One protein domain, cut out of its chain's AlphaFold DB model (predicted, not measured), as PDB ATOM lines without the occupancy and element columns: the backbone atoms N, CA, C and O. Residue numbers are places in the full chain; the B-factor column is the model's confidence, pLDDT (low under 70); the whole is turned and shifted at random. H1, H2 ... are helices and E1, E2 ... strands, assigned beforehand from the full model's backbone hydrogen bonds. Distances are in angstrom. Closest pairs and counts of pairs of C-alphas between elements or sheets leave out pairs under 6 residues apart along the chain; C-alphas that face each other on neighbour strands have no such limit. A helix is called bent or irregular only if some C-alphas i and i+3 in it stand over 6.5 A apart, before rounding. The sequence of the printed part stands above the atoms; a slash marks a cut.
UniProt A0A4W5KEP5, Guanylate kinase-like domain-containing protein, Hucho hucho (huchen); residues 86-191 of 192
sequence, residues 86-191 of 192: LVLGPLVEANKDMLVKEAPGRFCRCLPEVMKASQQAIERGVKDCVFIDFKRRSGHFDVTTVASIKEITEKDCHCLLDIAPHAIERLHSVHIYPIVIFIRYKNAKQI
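This is residues 86 to 191 of the 192 residues of the protein "Guanylate kinase-like domain-containing protein" of Hucho hucho (huchen) (UniProt A0A4W5KEP5). The model has two groups set at a distance along its long axis: at one end a small three-stranded sheet, E3 E5 E4, with H2 packed over E5 and E4; at the other end H1 beside two short parallel strand pairs, E1 with E7 and E2 with E6. H3 and H4 lie between the groups, and the last residues, 183 to 191, run on past E7. The 106 printed residues hold four named helices and seven named strands, in the order E1 H1 E2 E3 H2 E4 E5 H3 E6 H4 E7, a mixed class of helices and strands. The sheet E3 E5 E4 is antiparallel. The whole is compact, with a radius of gyration of the C-alphas of 14.9 A and spans of 43 by 33 by 25 A.

E1, residues 86 to 88, and E7, residues 179 to 182, are parallel neighbours at 8 degrees, with N 88 and O 181 2.8 A apart, within hydrogen-bond range. The closest C-alphas of H1, residues 92 to 102, and E2, residues 107 to 109, are those of Val 100 and Phe 107, 5.4 A apart. E2 and E6, residues 158 to 160, are parallel neighbours at 33 degrees, with N 160 and O 108 2.8 A apart. E3, residues 113 to 115, and E5, residues 141 to 145, are antiparallel at 130 degrees, with N 113 and O 143 2.8 A apart. H2, residues 119 to 127, is on this sheet at a height of 9.1 A, over E5 and E4, residues 131 to 136, and along the strands, at 21 degrees to E4 on the local plane. E3, H2 and E4 form a split strand-helix-strand unit, two strands running the same way with E5 between them, and its crossover is right-handed. E4 and E5 form a hairpin at 167 degrees, with N 142 and O 135 2.9 A apart. H3, residues 146 to 154, only grazes the sheet with residues 146 to 149; its closest C-alphas to E6 are Ile 152 and Cys 159, 5.9 A apart. H4, residues 165 to 173, only grazes the sheet too; Arg 170 and Ile 132 of E4 have C-alphas 5.8 A apart. H1, H2 and H3 have each O i to N i+4 pair within hydrogen-bond range; H4 has 3 of 5.

E1 begins with C-alpha 86 at (193.391, 197.231, 185.924). H1 is 15.5 A long, H2 12.4 A, E4 13.0 A, E5 11.8 A, H3 12.2 A, H4 14.2 A and E7 10.1 A. H4 is neither bent nor irregular, but only just: C-alphas 166 and 169 are 6.2 A apart. E7 ends with C-alpha 182 at (195.734, 196.873, 194.005).

The C-alphas farthest apart, those of Ala 121 and Lys 189, are 43.8 A apart. The printed part has no cut, and its links are tight. The mean pLDDT of the printed part is 96.0, and no printed residue is under 70.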
ATOM      1  N   LEU A  86     194.510 197.156 184.992       98.31
ATOM      2  CA  LEU A  86     193.391 197.231 185.924       98.31
ATOM      3  C   LEU A  86     193.896 197.751 187.270       98.31
ATOM      4  O   LEU A  86     194.687 197.091 187.943       98.31
ATOM      5  N   VAL A  87     193.422 198.932 187.667       97.81
ATOM      6  CA  VAL A  87     193.719 199.528 188.975       97.81
ATOM      7  C   VAL A  87     192.524 199.305 189.895       97.81
ATOM      8  O   VAL A  87     191.393 199.633 189.541       97.81
ATOM      9  N   LEU A  88     192.782 198.754 191.076       96.19
ATOM     10  CA  LEU A  88     191.798 198.451 192.111       96.19
ATOM     11  C   LEU A  88     192.164 199.191 193.407       96.19
ATOM     12  O   LEU A  88     193.343 199.389 193.697       96.19
ATOM     13  N   GLY A  89     191.165 199.552 194.214       94.56
ATOM     14  CA  GLY A  89     191.356 200.229 195.505       94.56
ATOM     15  C   GLY A  89     190.863 201.683 195.518       94.56
ATOM     16  O   GLY A  89     190.061 202.072 194.670       94.56
ATOM     17  N   PRO A  90     191.276 202.500 196.502       94.56
ATOM     18  CA  PRO A  90     190.910 203.914 196.563       94.56
ATOM     19  C   PRO A  90     191.571 204.743 195.453       94.56
ATOM     20  O   PRO A  90     192.662 204.418 194.990       94.56
ATOM     21  N   LEU A  91     190.933 205.858 195.075       94.50
ATOM     22  CA  LEU A  91     191.456 206.848 194.116       94.50
ATOM     23  C   LEU A  91     191.744 206.301 192.701       94.50
ATOM     24  O   LEU A  91     192.573 206.854 191.981       94.50
ATOM     25  N   VAL A  92     191.071 205.229 192.274       95.50
ATOM     26  CA  VAL A  92     191.283 204.598 190.954       95.50
ATOM     27  C   VAL A  92     191.167 205.597 189.804       95.50
ATOM     28  O   VAL A  92     192.046 205.638 188.948       95.50
ATOM     29  N   GLU A  93     190.131 206.436 189.800       95.69
ATOM     30  CA  GLU A  93     189.916 207.398 188.714       95.69
ATOM     31  C   GLU A  93     190.996 208.481 188.664       95.69
ATOM     32  O   GLU A  93     191.529 208.743 187.590       95.69
ATOM     33  N   ALA A  94     191.414 209.012 189.817       95.75
ATOM     34  CA  ALA A  94     192.506 209.983 189.882       95.75
ATOM     35  C   ALA A  94     193.829 209.396 189.356       95.75
ATOM     36  O   ALA A  94     194.552 210.061 188.616       95.75
ATOM     37  N   ASN A  95     194.128 208.132 189.681       95.44
ATOM     38  CA  ASN A  95     195.306 207.443 189.152       95.44
ATOM     39  C   ASN A  95     195.215 207.237 187.632       95.44
ATOM     40  O   ASN A  95     196.190 207.471 186.922       95.44
ATOM     41  N   LYS A  96     194.050 206.833 187.110       96.31
ATOM     42  CA  LYS A  96     193.836 206.697 185.659       96.31
ATOM     43  C   LYS A  96     193.990 208.038 184.936       96.31
ATOM     44  O   LYS A  96     194.630 208.082 183.890       96.31
ATOM     45  N   ASP A  97     193.443 209.119 185.491       96.69
ATOM     46  CA  ASP A  97     193.593 210.470 184.935       96.69
ATOM     47  C   ASP A  97     195.053 210.914 184.907       96.69
ATOM     48  O   ASP A  97     195.522 211.434 183.895       96.69
ATOM     49  N   MET A  98     195.786 210.655 185.989       96.31
ATOM     50  CA  MET A  98     197.215 210.942 186.070       96.31
ATOM     51  C   MET A  98     198.006 210.172 185.004       96.31
ATOM     52  O   MET A  98     198.796 210.783 184.292       96.31
ATOM     53  N   LEU A  99     197.748 208.869 184.822       96.19
ATOM     54  CA  LEU A  99     198.431 208.050 183.810       96.19
ATOM     55  C   LEU A  99     198.215 208.571 182.384       96.19
ATOM     56  O   LEU A  99     199.166 208.656 181.607       96.19
ATOM     57  N   VAL A 100     196.979 208.947 182.044       96.69
ATOM     58  CA  VAL A 100     196.659 209.516 180.723       96.69
ATOM     59  C   VAL A 100     197.317 210.885 180.537       96.69
ATOM     60  O   VAL A 100     197.797 211.194 179.447       96.69
ATOM     61  N   LYS A 101     197.357 211.705 181.593       96.94
ATOM     62  CA  LYS A 101     197.909 213.062 181.550       96.94
ATOM     63  C   LYS A 101     199.436 213.085 181.458       96.94
ATOM     64  O   LYS A 101     199.976 213.891 180.709       96.94
ATOM     65  N   GLU A 102     200.127 212.261 182.242       96.12
ATOM     66  CA  GLU A 102     201.595 212.282 182.336       96.12
ATOM     67  C   GLU A 102     202.283 211.499 181.218       96.12
ATOM     68  O   GLU A 102     203.402 211.831 180.830       96.12
ATOM     69  N   ALA A 103     201.618 210.478 180.676       93.56
ATOM     70  CA  ALA A 103     202.138 209.660 179.588       93.56
ATOM     71  C   ALA A 103     201.114 209.552 178.442       93.56
ATOM     72  O   ALA A 103     200.614 208.455 178.149       93.56
ATOM     73  N   PRO A 104     200.793 210.680 177.775       88.81
ATOM     74  CA  PRO A 104     199.867 210.678 176.652       88.81
ATOM     75  C   PRO A 104     200.401 209.779 175.531       88.81
ATOM     76  O   PRO A 104     201.600 209.744 175.259       88.81
ATOM     77  N   GLY A 105     199.510 209.012 174.902       89.94
ATOM     78  CA  GLY A 105     199.874 208.054 173.852       89.94
ATOM     79  C   GLY A 105     200.449 206.726 174.353       89.94
ATOM     80  O   GLY A 105     200.637 205.828 173.546       89.94
ATOM     81  N   ARG A 106     200.686 206.559 175.664       95.69
ATOM     82  CA  ARG A 106     201.018 205.250 176.261       95.69
ATOM     83  C   ARG A 106     199.840 204.599 176.968       95.69
ATOM     84  O   ARG A 106     199.804 203.378 177.073       95.69
ATOM     85  N   PHE A 107     198.904 205.397 177.474       97.75
ATOM     86  CA  PHE A 107     197.709 204.926 178.166       97.75
ATOM     87  C   PHE A 107     196.458 205.478 177.498       97.75
ATOM     88  O   PHE A 107     196.394 206.658 177.153       97.75
ATOM     89  N   CYS A 108     195.442 204.632 177.366       97.25
ATOM     90  CA  CYS A 108     194.142 205.025 176.845       97.25
ATOM     91  C   CYS A 108     193.030 204.402 177.692       97.25
ATOM     92  O   CYS A 108     193.109 203.236 178.081       97.25
ATOM     93  N   ARG A 109     192.002 205.194 178.014       97.00
ATOM     94  CA  ARG A 109     190.839 204.734 178.784       97.00
ATOM     95  C   ARG A 109     189.952 203.850 177.912       97.00
ATOM     96  O   ARG A 109     189.517 204.277 176.848       97.00
ATOM     97  N   CYS A 110     189.634 202.652 178.398       96.88
ATOM     98  CA  CYS A 110     188.608 201.808 177.801       96.88
ATOM     99  C   CYS A 110     187.236 202.318 178.232       96.88
ATOM    100  O   CYS A 110     186.835 202.130 179.382       96.88
ATOM    101  N   LEU A 111     186.528 202.994 177.332       95.69
ATOM    102  CA  LEU A 111     185.171 203.447 177.611       95.69
ATOM    103  C   LEU A 111     184.190 202.286 177.394       95.69
ATOM    104  O   LEU A 111     184.262 201.636 176.350       95.69
ATOM    105  N   PRO A 112     183.279 202.013 178.345       95.12
ATOM    106  CA  PRO A 112     182.223 201.036 178.133       95.12
ATOM    107  C   PRO A 112     181.310 201.441 176.970       95.12
ATOM    108  O   PRO A 112     180.914 202.602 176.846       95.12
ATOM    109  N   GLU A 113     180.942 200.472 176.141       96.75
ATOM    110  CA  GLU A 113     179.987 200.646 175.053       96.75
ATOM    111  C   GLU A 113     178.557 200.559 175.599       96.75
ATOM    112  O   GLU A 113     178.212 199.639 176.342       96.75
ATOM    113  N   VAL A 114     177.699 201.507 175.226       97.19
ATOM    114  CA  VAL A 114     176.286 201.489 175.623       97.19
ATOM    115  C   VAL A 114     175.505 200.587 174.675       97.19
ATOM    116  O   VAL A 114     175.379 200.881 173.488       97.19
ATOM    117  N   MET A 115     174.914 199.518 175.204       96.62
ATOM    118  CA  MET A 115     174.187 198.530 174.416       96.62
ATOM    119  C   MET A 115     172.757 198.317 174.925       96.62
ATOM    120  O   MET A 115     172.507 198.054 176.103       96.62
ATOM    121  N   LYS A 116     171.788 198.391 174.007       96.69
ATOM    122  CA  LYS A 116     170.387 198.025 174.257       96.69
ATOM    123  C   LYS A 116     170.168 196.580 173.821       96.69
ATOM    124  O   LYS A 116     169.982 196.311 172.639       96.69
ATOM    125  N   ALA A 117     170.202 195.659 174.774       95.06
ATOM    126  CA  ALA A 117     170.019 194.234 174.529       95.06
ATOM    127  C   ALA A 117     169.185 193.592 175.646       95.06
ATOM    128  O   ALA A 117     169.011 194.175 176.717       95.06
ATOM    129  N   SER A 118     168.660 192.392 175.401       96.75
ATOM    130  CA  SER A 118     168.033 191.599 176.460       96.75
ATOM    131  C   SER A 118     169.092 191.039 177.413       96.75
ATOM    132  O   SER A 118     170.236 190.807 177.020       96.75
ATOM    133  N   GLN A 119     168.702 190.752 178.656       96.25
ATOM    134  CA  GLN A 119     169.584 190.106 179.635       96.25
ATOM    135  C   GLN A 119     170.175 188.790 179.090       96.25
ATOM    136  O   GLN A 119     171.369 188.549 179.220       96.25
ATOM    137  N   GLN A 120     169.366 187.988 178.389       97.44
ATOM    138  CA  GLN A 120     169.815 186.737 177.769       97.44
ATOM    139  C   GLN A 120     170.888 186.955 176.691       97.44
ATOM    140  O   GLN A 120     171.778 186.122 176.531       97.44
ATOM    141  N   ALA A 121     170.815 188.057 175.938       97.44
ATOM    142  CA  ALA A 121     171.828 188.390 174.941       97.44
ATOM    143  C   ALA A 121     173.157 188.793 175.601       97.44
ATOM    144  O   ALA A 121     174.214 188.383 175.128       97.44
ATOM    145  N   ILE A 122     173.104 189.530 176.718       97.81
ATOM    146  CA  ILE A 122     174.288 189.865 177.524       97.81
ATOM    147  C   ILE A 122     174.937 188.595 178.075       97.81
ATOM    148  O   ILE A 122     176.130 188.382 177.887       97.81
ATOM    149  N   GLU A 123     174.149 187.719 178.699       96.75
ATOM    150  CA  GLU A 123     174.637 186.461 179.279       96.75
ATOM    151  C   GLU A 123     175.257 185.546 178.224       96.75
ATOM    152  O   GLU A 123     176.319 184.964 178.450       96.75
ATOM    153  N   ARG A 124     174.641 185.466 177.039       98.06
ATOM    154  CA  ARG A 124     175.213 184.740 175.905       98.06
ATOM    155  C   ARG A 124     176.536 185.355 175.456       98.06
ATOM    156  O   ARG A 124     177.507 184.625 175.320       98.06
ATOM    157  N   GLY A 125     176.608 186.676 175.300       97.50
ATOM    158  CA  GLY A 125     177.851 187.344 174.906       97.50
ATOM    159  C   GLY A 125     178.978 187.197 175.934       97.50
ATOM    160  O   GLY A 125     180.142 187.120 175.550       97.50
ATOM    161  N   VAL A 126     178.660 187.086 177.227       97.06
ATOM    162  CA  VAL A 126     179.644 186.735 178.265       97.06
ATOM    163  C   VAL A 126     180.108 185.285 178.117       97.06
ATOM    164  O   VAL A 126     181.309 185.028 178.161       97.06
ATOM    165  N   LYS A 127     179.180 184.343 177.902       96.38
ATOM    166  CA  LYS A 127     179.494 182.918 177.700       96.38
ATOM    167  C   LYS A 127     180.375 182.692 176.471       96.38
ATOM    168  O   LYS A 127     181.326 181.919 176.532       96.38
ATOM    169  N   ASP A 128     180.089 183.409 175.393       96.38
ATOM    170  CA  ASP A 128     180.830 183.339 174.133       96.38
ATOM    171  C   ASP A 128     182.128 184.174 174.174       96.38
ATOM    172  O   ASP A 128     182.803 184.328 173.159       96.38
ATOM    173  N   CYS A 129     182.489 184.725 175.344       94.31
ATOM    174  CA  CYS A 129     183.668 185.567 175.565       94.31
ATOM    175  C   CYS A 129     183.744 186.797 174.639       94.31
ATOM    176  O   CYS A 129     184.825 187.319 174.379       94.31
ATOM    177  N   VAL A 130     182.601 187.292 174.159       97.00
ATOM    178  CA  VAL A 130     182.495 188.563 173.421       97.00
ATOM    179  C   VAL A 130     182.546 189.740 174.398       97.00
ATOM    180  O   VAL A 130     183.207 190.751 174.135       97.00
ATOM    181  N   PHE A 131     181.882 189.595 175.550       98.06
ATOM    182  CA  PHE A 131     181.844 190.594 176.616       98.06
ATOM    183  C   PHE A 131     182.741 190.194 177.787       98.06
ATOM    184  O   PHE A 131     182.509 189.191 178.469       98.06
ATOM    185  N   ILE A 132     183.735 191.037 178.053       98.19
ATOM    186  CA  ILE A 132     184.628 190.909 179.203       98.19
ATOM    187  C   ILE A 132     183.949 191.359 180.479       98.19
ATOM    188  O   ILE A 132     184.176 190.741 181.506       98.19
ATOM    189  N   ASP A 133     183.131 192.407 180.444       98.00
ATOM    190  CA  ASP A 133     182.337 192.817 181.599       98.00
ATOM    191  C   ASP A 133     181.084 193.580 181.179       98.00
ATOM    192  O   ASP A 133     180.999 194.074 180.053       98.00
ATOM    193  N   PHE A 134     180.107 193.672 182.079       97.44
ATOM    194  CA  PHE A 134     178.921 194.485 181.855       97.44
ATOM    195  C   PHE A 134     178.369 195.077 183.153       97.44
ATOM    196  O   PHE A 134     178.393 194.453 184.213       97.44
ATOM    197  N   LYS A 135     177.792 196.276 183.059       96.81
ATOM    198  CA  LYS A 135     177.055 196.932 184.144       96.81
ATOM    199  C   LYS A 135     175.639 197.221 183.658       96.81
ATOM    200  O   LYS A 135     175.430 197.920 182.669       96.81
ATOM    201  N   ARG A 136     174.637 196.671 184.348       96.31
ATOM    202  CA  ARG A 136     173.226 196.931 184.029       96.31
ATOM    203  C   ARG A 136     172.848 198.351 184.451       96.31
ATOM    204  O   ARG A 136     173.046 198.738 185.602       96.31
ATOM    205  N   ARG A 137     172.241 199.101 183.535       95.56
ATOM    206  CA  ARG A 137     171.671 200.433 183.761       95.56
ATOM    207  C   ARG A 137     170.154 200.406 183.577       95.56
ATOM    208  O   ARG A 137     169.545 199.369 183.304       95.56
ATOM    209  N   SER A 138     169.525 201.563 183.752       93.44
ATOM    210  CA  SER A 138     168.114 201.758 183.417       93.44
ATOM    211  C   SER A 138     167.932 201.682 181.895       93.44
ATOM    212  O   SER A 138     168.283 202.611 181.168       93.44
ATOM    213  N   GLY A 139     167.435 200.544 181.401       92.75
ATOM    214  CA  GLY A 139     167.072 200.346 179.992       92.75
ATOM    215  C   GLY A 139     168.223 200.055 179.017       92.75
ATOM    216  O   GLY A 139     167.978 199.980 177.815       92.75
ATOM    217  N   HIS A 140     169.458 199.895 179.497       96.69
ATOM    218  CA  HIS A 140     170.630 199.525 178.692       96.69
ATOM    219  C   HIS A 140     171.712 198.870 179.561       96.69
ATOM    220  O   HIS A 140     171.578 198.786 180.784       96.69
ATOM    221  N   PHE A 141     172.784 198.413 178.921       98.12
ATOM    222  CA  PHE A 141     173.976 197.864 179.552       98.12
ATOM    223  C   PHE A 141     175.201 198.650 179.099       98.12
ATOM    224  O   PHE A 141     175.331 198.936 177.913       98.12
ATOM    225  N   ASP A 142     176.093 198.951 180.032       97.81
ATOM    226  CA  ASP A 142     177.450 199.396 179.721       97.81
ATOM    227  C   ASP A 142     178.301 198.130 179.586       97.81
ATOM    228  O   ASP A 142     178.414 197.381 180.558       97.81
ATOM    229  N   VAL A 143     178.858 197.846 178.409       98.06
ATOM    230  CA  VAL A 143     179.631 196.622 178.150       98.06
ATOM    231  C   VAL A 143     181.083 196.932 177.816       98.06
ATOM    232  O   VAL A 143     181.391 197.875 177.098       98.06
ATOM    233  N   THR A 144     181.995 196.117 178.335       98.31
ATOM    234  CA  THR A 144     183.396 196.095 177.902       98.31
ATOM    235  C   THR A 144     183.586 194.885 177.001       98.31
ATOM    236  O   THR A 144     183.378 193.750 177.436       98.31
ATOM    237  N   THR A 145     183.946 195.115 175.742       98.12
ATOM    238  CA  THR A 145     184.074 194.069 174.725       98.12
ATOM    239  C   THR A 145     185.532 193.635 174.572       98.12
ATOM    240  O   THR A 145     186.459 194.376 174.891       98.12
ATOM    241  N   VAL A 146     185.766 192.422 174.067       98.00
ATOM    242  CA  VAL A 146     187.128 192.014 173.669       98.00
ATOM    243  C   VAL A 146     187.658 192.907 172.546       98.00
ATOM    244  O   VAL A 146     188.849 193.219 172.517       98.00
ATOM    245  N   ALA A 147     186.774 193.323 171.637       97.81
ATOM    246  CA  ALA A 147     187.118 194.159 170.496       97.81
ATOM    247  C   ALA A 147     187.668 195.524 170.932       97.81
ATOM    248  O   ALA A 147     188.742 195.902 170.473       97.81
ATOM    249  N   SER A 148     187.011 196.215 171.870       97.81
ATOM    250  CA  SER A 148     187.460 197.536 172.328       97.81
ATOM    251  C   SER A 148     188.823 197.490 173.023       97.81
ATOM    252  O   SER A 148     189.666 198.364 172.815       97.81
ATOM    253  N   ILE A 149     189.095 196.428 173.788       97.94
ATOM    254  CA  ILE A 149     190.401 196.229 174.427       97.94
ATOM    255  C   ILE A 149     191.494 196.009 173.376       97.94
ATOM    256  O   ILE A 149     192.574 196.603 173.479       97.94
ATOM    257  N   LYS A 150     191.227 195.165 172.372       96.69
ATOM    258  CA  LYS A 150     192.178 194.883 171.287       96.69
ATOM    259  C   LYS A 150     192.452 196.120 170.443       96.69
ATOM    260  O   LYS A 150     193.615 196.422 170.222       96.69
ATOM    261  N   GLU A 151     191.423 196.885 170.091       97.25
ATOM    262  CA  GLU A 151     191.567 198.111 169.298       97.25
ATOM    263  C   GLU A 151     192.514 199.125 169.964       97.25
ATOM    264  O   GLU A 151     193.345 199.745 169.301       97.25
ATOM    265  N   ILE A 152     192.421 199.295 171.287       97.19
ATOM    266  CA  ILE A 152     193.336 200.172 172.032       97.19
ATOM    267  C   ILE A 152     194.755 199.596 172.044       97.19
ATOM    268  O   ILE A 152     195.727 200.325 171.852       97.19
ATOM    269  N   THR A 153     194.870 198.290 172.263       95.81
ATOM    270  CA  THR A 153     196.156 197.594 172.367       95.81
ATOM    271  C   THR A 153     196.916 197.584 171.033       95.81
ATOM    272  O   THR A 153     198.136 197.721 171.011       95.81
ATOM    273  N   GLU A 154     196.202 197.479 169.911       95.19
ATOM    274  CA  GLU A 154     196.741 197.543 168.544       95.19
ATOM    275  C   GLU A 154     197.308 198.923 168.187       95.19
ATOM    276  O   GLU A 154     198.178 199.029 167.328       95.19
ATOM    277  N   LYS A 155     196.876 199.979 168.889       95.31
ATOM    278  CA  LYS A 155     197.432 201.341 168.786       95.31
ATOM    279  C   LYS A 155     198.668 201.546 169.674       95.31
ATOM    280  O   LYS A 155     199.002 202.683 169.993       95.31
ATOM    281  N   ASP A 156     199.303 200.458 170.113       96.25
ATOM    282  CA  ASP A 156     200.465 200.452 171.010       96.25
ATOM    283  C   ASP A 156     200.222 201.209 172.335       96.25
ATOM    284  O   ASP A 156     201.108 201.839 172.910       96.25
ATOM    285  N   CYS A 157     198.990 201.126 172.854       97.19
ATOM    286  CA  CYS A 157     198.577 201.763 174.104       97.19
ATOM    287  C   CYS A 157     198.168 200.734 175.168       97.19
ATOM    288  O   CYS A 157     197.428 199.788 174.905       97.19
ATOM    289  N   HIS A 158     198.547 200.982 176.422       98.06
ATOM    290  CA  HIS A 158     197.985 200.287 177.577       98.06
ATOM    291  C   HIS A 158     196.514 200.674 177.767       98.06
ATOM    292  O   HIS A 158     196.177 201.826 178.054       98.06
ATOM    293  N   CYS A 159     195.636 199.684 177.646       98.12
ATOM    294  CA  CYS A 159     194.203 199.834 177.852       98.12
ATOM    295  C   CYS A 159     193.863 199.903 179.353       98.12
ATOM    296  O   CYS A 159     193.994 198.909 180.066       98.12
ATOM    297  N   LEU A 160     193.445 201.071 179.851       98.25
ATOM    298  CA  LEU A 160     192.998 201.264 181.235       98.25
ATOM    299  C   LEU A 160     191.562 200.751 181.386       98.25
ATOM    300  O   LEU A 160     190.622 201.360 180.872       98.25
ATOM    301  N   LEU A 161     191.401 199.645 182.111       98.00
ATOM    302  CA  LEU A 161     190.134 198.932 182.255       98.00
ATOM    303  C   LEU A 161     189.286 199.457 183.426       98.00
ATOM    304  O   LEU A 161     189.801 199.867 184.471       98.00
ATOM    305  N   ASP A 162     187.965 199.391 183.260       96.00
ATOM    306  CA  ASP A 162     186.962 199.558 184.321       96.00
ATOM    307  C   ASP A 162     186.058 198.317 184.379       96.00
ATOM    308  O   ASP A 162     184.893 198.345 183.981       96.00
ATOM    309  N   ILE A 163     186.637 197.209 184.845       96.81
ATOM    310  CA  ILE A 163     185.964 195.912 184.975       96.81
ATOM    311  C   ILE A 163     186.007 195.420 186.421       96.81
ATOM    312  O   ILE A 163     186.910 195.763 187.189       96.81
ATOM    313  N   ALA A 164     185.047 194.584 186.795       95.94
ATOM    314  CA  ALA A 164     185.050 193.912 188.086       95.94
ATOM    315  C   ALA A 164     186.150 192.825 188.166       95.94
ATOM    316  O   ALA A 164     186.480 192.211 187.152       95.94
ATOM    317  N   PRO A 165     186.696 192.504 189.357       95.75
ATOM    318  CA  PRO A 165     187.791 191.532 189.483       95.75
ATOM    319  C   PRO A 165     187.493 190.141 188.904       95.75
ATOM    320  O   PRO A 165     188.366 189.524 188.305       95.75
ATOM    321  N   HIS A 166     186.251 189.663 189.002       94.69
ATOM    322  CA  HIS A 166     185.850 188.369 188.435       94.69
ATOM    323  C   HIS A 166     185.916 188.336 186.891       94.69
ATOM    324  O   HIS A 166     185.914 187.272 186.284       94.69
ATOM    325  N   ALA A 167     185.983 189.492 186.221       97.06
ATOM    326  CA  ALA A 167     186.171 189.578 184.775       97.06
ATOM    327  C   ALA A 167     187.611 189.260 184.326       97.06
ATOM    328  O   ALA A 167     187.838 189.013 183.143       97.06
ATOM    329  N   ILE A 168     188.584 189.221 185.246       96.94
ATOM    330  CA  ILE A 168     189.984 188.897 184.920       96.94
ATOM    331  C   ILE A 168     190.096 187.480 184.339       96.94
ATOM    332  O   ILE A 168     190.825 187.265 183.375       96.94
ATOM    333  N   GLU A 169     189.327 186.525 184.860       95.12
ATOM    334  CA  GLU A 169     189.301 185.153 184.335       95.12
ATOM    335  C   GLU A 169     188.822 185.108 182.878       95.12
ATOM    336  O   GLU A 169     189.374 184.371 182.061       95.12
ATOM    337  N   ARG A 170     187.856 185.967 182.527       97.25
ATOM    338  CA  ARG A 170     187.357 186.121 181.151       97.25
ATOM    339  C   ARG A 170     188.389 186.763 180.226       97.25
ATOM    340  O   ARG A 170     188.436 186.430 179.052       97.25
ATOM    341  N   LEU A 171     189.245 187.652 180.732       97.12
ATOM    342  CA  LEU A 171     190.384 188.152 179.954       97.12
ATOM    343  C   LEU A 171     191.399 187.038 179.676       97.12
ATOM    344  O   LEU A 171     191.863 186.885 178.545       97.12
ATOM    345  N   HIS A 172     191.704 186.223 180.689       95.38
ATOM    346  CA  HIS A 172     192.647 185.116 180.550       95.38
ATOM    347  C   HIS A 172     192.163 184.053 179.553       95.38
ATOM    348  O   HIS A 172     192.987 183.539 178.795       95.38
ATOM    349  N   SER A 173     190.856 183.759 179.493       95.81
ATOM    350  CA  SER A 173     190.300 182.789 178.532       95.81
ATOM    351  C   SER A 173     190.480 183.215 177.070       95.81
ATOM    352  O   SER A 173     190.566 182.365 176.186       95.81
ATOM    353  N   VAL A 174     190.606 184.521 176.809       96.06
ATOM    354  CA  VAL A 174     190.876 185.088 175.477       96.06
ATOM    355  C   VAL A 174     192.334 185.524 175.286       96.06
ATOM    356  O   VAL A 174     192.631 186.279 174.361       96.06
ATOM    357  N   HIS A 175     193.249 185.023 176.124       95.31
ATOM    358  CA  HIS A 175     194.694 185.295 176.071       95.31
ATOM    359  C   HIS A 175     195.065 186.778 176.233       95.31
ATOM    360  O   HIS A 175     196.090 187.239 175.731       95.31
ATOM    361  N   ILE A 176     194.241 187.536 176.957       96.25
ATOM    362  CA  ILE A 176     194.552 188.902 177.365       96.25
ATOM    363  C   ILE A 176     194.959 188.858 178.837       96.25
ATOM    364  O   ILE A 176     194.157 188.545 179.709       96.25
ATOM    365  N   TYR A 177     196.216 189.183 179.131       96.38
ATOM    366  CA  TYR A 177     196.762 189.097 180.488       96.38
ATOM    367  C   TYR A 177     196.987 190.503 181.059       96.38
ATOM    368  O   TYR A 177     198.039 191.098 180.800       96.38
ATOM    369  N   PRO A 178     196.036 191.080 181.820       97.62
ATOM    370  CA  PRO A 178     196.171 192.442 182.326       97.62
ATOM    371  C   PRO A 178     197.283 192.558 183.380       97.62
ATOM    372  O   PRO A 178     197.666 191.588 184.034       97.62
ATOM    373  N   ILE A 179     197.809 193.765 183.555       97.88
ATOM    374  CA  ILE A 179     198.578 194.177 184.729       97.88
ATOM    375  C   ILE A 179     197.558 194.615 185.780       97.88
ATOM    376  O   ILE A 179     196.834 195.586 185.574       97.88
ATOM    377  N   VAL A 180     197.480 193.891 186.895       97.56
ATOM    378  CA  VAL A 180     196.527 194.180 187.973       97.56
ATOM    379  C   VAL A 180     197.270 194.827 189.135       97.56
ATOM    380  O   VAL A 180     198.207 194.243 189.676       97.56
ATOM    381  N   ILE A 181     196.856 196.035 189.515       97.38
ATOM    382  CA  ILE A 181     197.464 196.817 190.596       97.38
ATOM    383  C   ILE A 181     196.394 197.082 191.649       97.38
ATOM    384  O   ILE A 181     195.413 197.772 191.380       97.38
ATOM    385  N   PHE A 182     196.588 196.562 192.860       95.81
ATOM    386  CA  PHE A 182     195.734 196.873 194.005       95.81
ATOM    387  C   PHE A 182     196.415 197.895 194.916       95.81
ATOM    388  O   PHE A 182     197.451 197.616 195.520       95.81
ATOM    389  N   ILE A 183     195.825 199.084 195.023       94.31
ATOM    390  CA  ILE A 183     196.311 200.167 195.877       94.31
ATOM    391  C   ILE A 183     195.688 200.005 197.262       94.31
ATOM    392  O   ILE A 183     194.492 200.225 197.461       94.31
ATOM    393  N   ARG A 184     196.516 199.637 198.244       93.00
ATOM    394  CA  ARG A 184     196.111 199.487 199.646       93.00
ATOM    395  C   ARG A 184     196.730 200.581 200.509       93.00
ATOM    396  O   ARG A 184     197.948 200.726 200.562       93.00
ATOM    397  N   TYR A 185     195.888 201.282 201.260       90.69
ATOM    398  CA  TYR A 185     196.316 202.207 202.309       90.69
ATOM    399  C   TYR A 185     196.366 201.489 203.661       90.69
ATOM    400  O   TYR A 185     195.577 200.577 203.911       90.69
ATOM    401  N   LYS A 186     197.284 201.895 204.551       90.88
ATOM    402  CA  LYS A 186     197.391 201.282 205.890       90.88
ATOM    403  C   LYS A 186     196.185 201.628 206.760       90.88
ATOM    404  O   LYS A 186     195.805 200.842 207.619       90.88
ATOM    405  N   ASN A 187     195.613 202.812 206.564       91.81
ATOM    406  CA  ASN A 187     194.423 203.271 207.266       91.81
ATOM    407  C   ASN A 187     193.656 204.310 206.434       91.81
ATOM    408  O   ASN A 187     194.211 204.930 205.529       91.81
ATOM    409  N   ALA A 188     192.385 204.532 206.783       89.00
ATOM    410  CA  ALA A 188     191.508 205.466 206.074       89.00
ATOM    411  C   ALA A 188     191.990 206.928 206.133       89.00
ATOM    412  O   ALA A 188     191.739 207.685 205.206       89.00
ATOM    413  N   LYS A 189     192.736 207.320 207.176       91.62
ATOM    414  CA  LYS A 189     193.255 208.693 207.331       91.62
ATOM    415  C   LYS A 189     194.300 209.064 206.271       91.62
ATOM    416  O   LYS A 189     194.616 210.240 206.115       91.62
ATOM    417  N   GLN A 190     194.874 208.073 205.590       87.44
ATOM    418  CA  GLN A 190     195.837 208.284 204.510       87.44
ATOM    419  C   GLN A 190     195.177 208.503 203.145       87.44
ATOM    420  O   GLN A 190     195.863 208.941 202.228       87.44
ATOM    421  N   ILE A 191     193.883 208.206 203.006       86.94
ATOM    422  CA  ILE A 191     193.138 208.471 201.777       86.94
ATOM    423  C   ILE A 191     192.782 209.959 201.802       86.94
ATOM    424  O   ILE A 191     192.042 210.400 202.681       86.94
TER     425      ILE A 191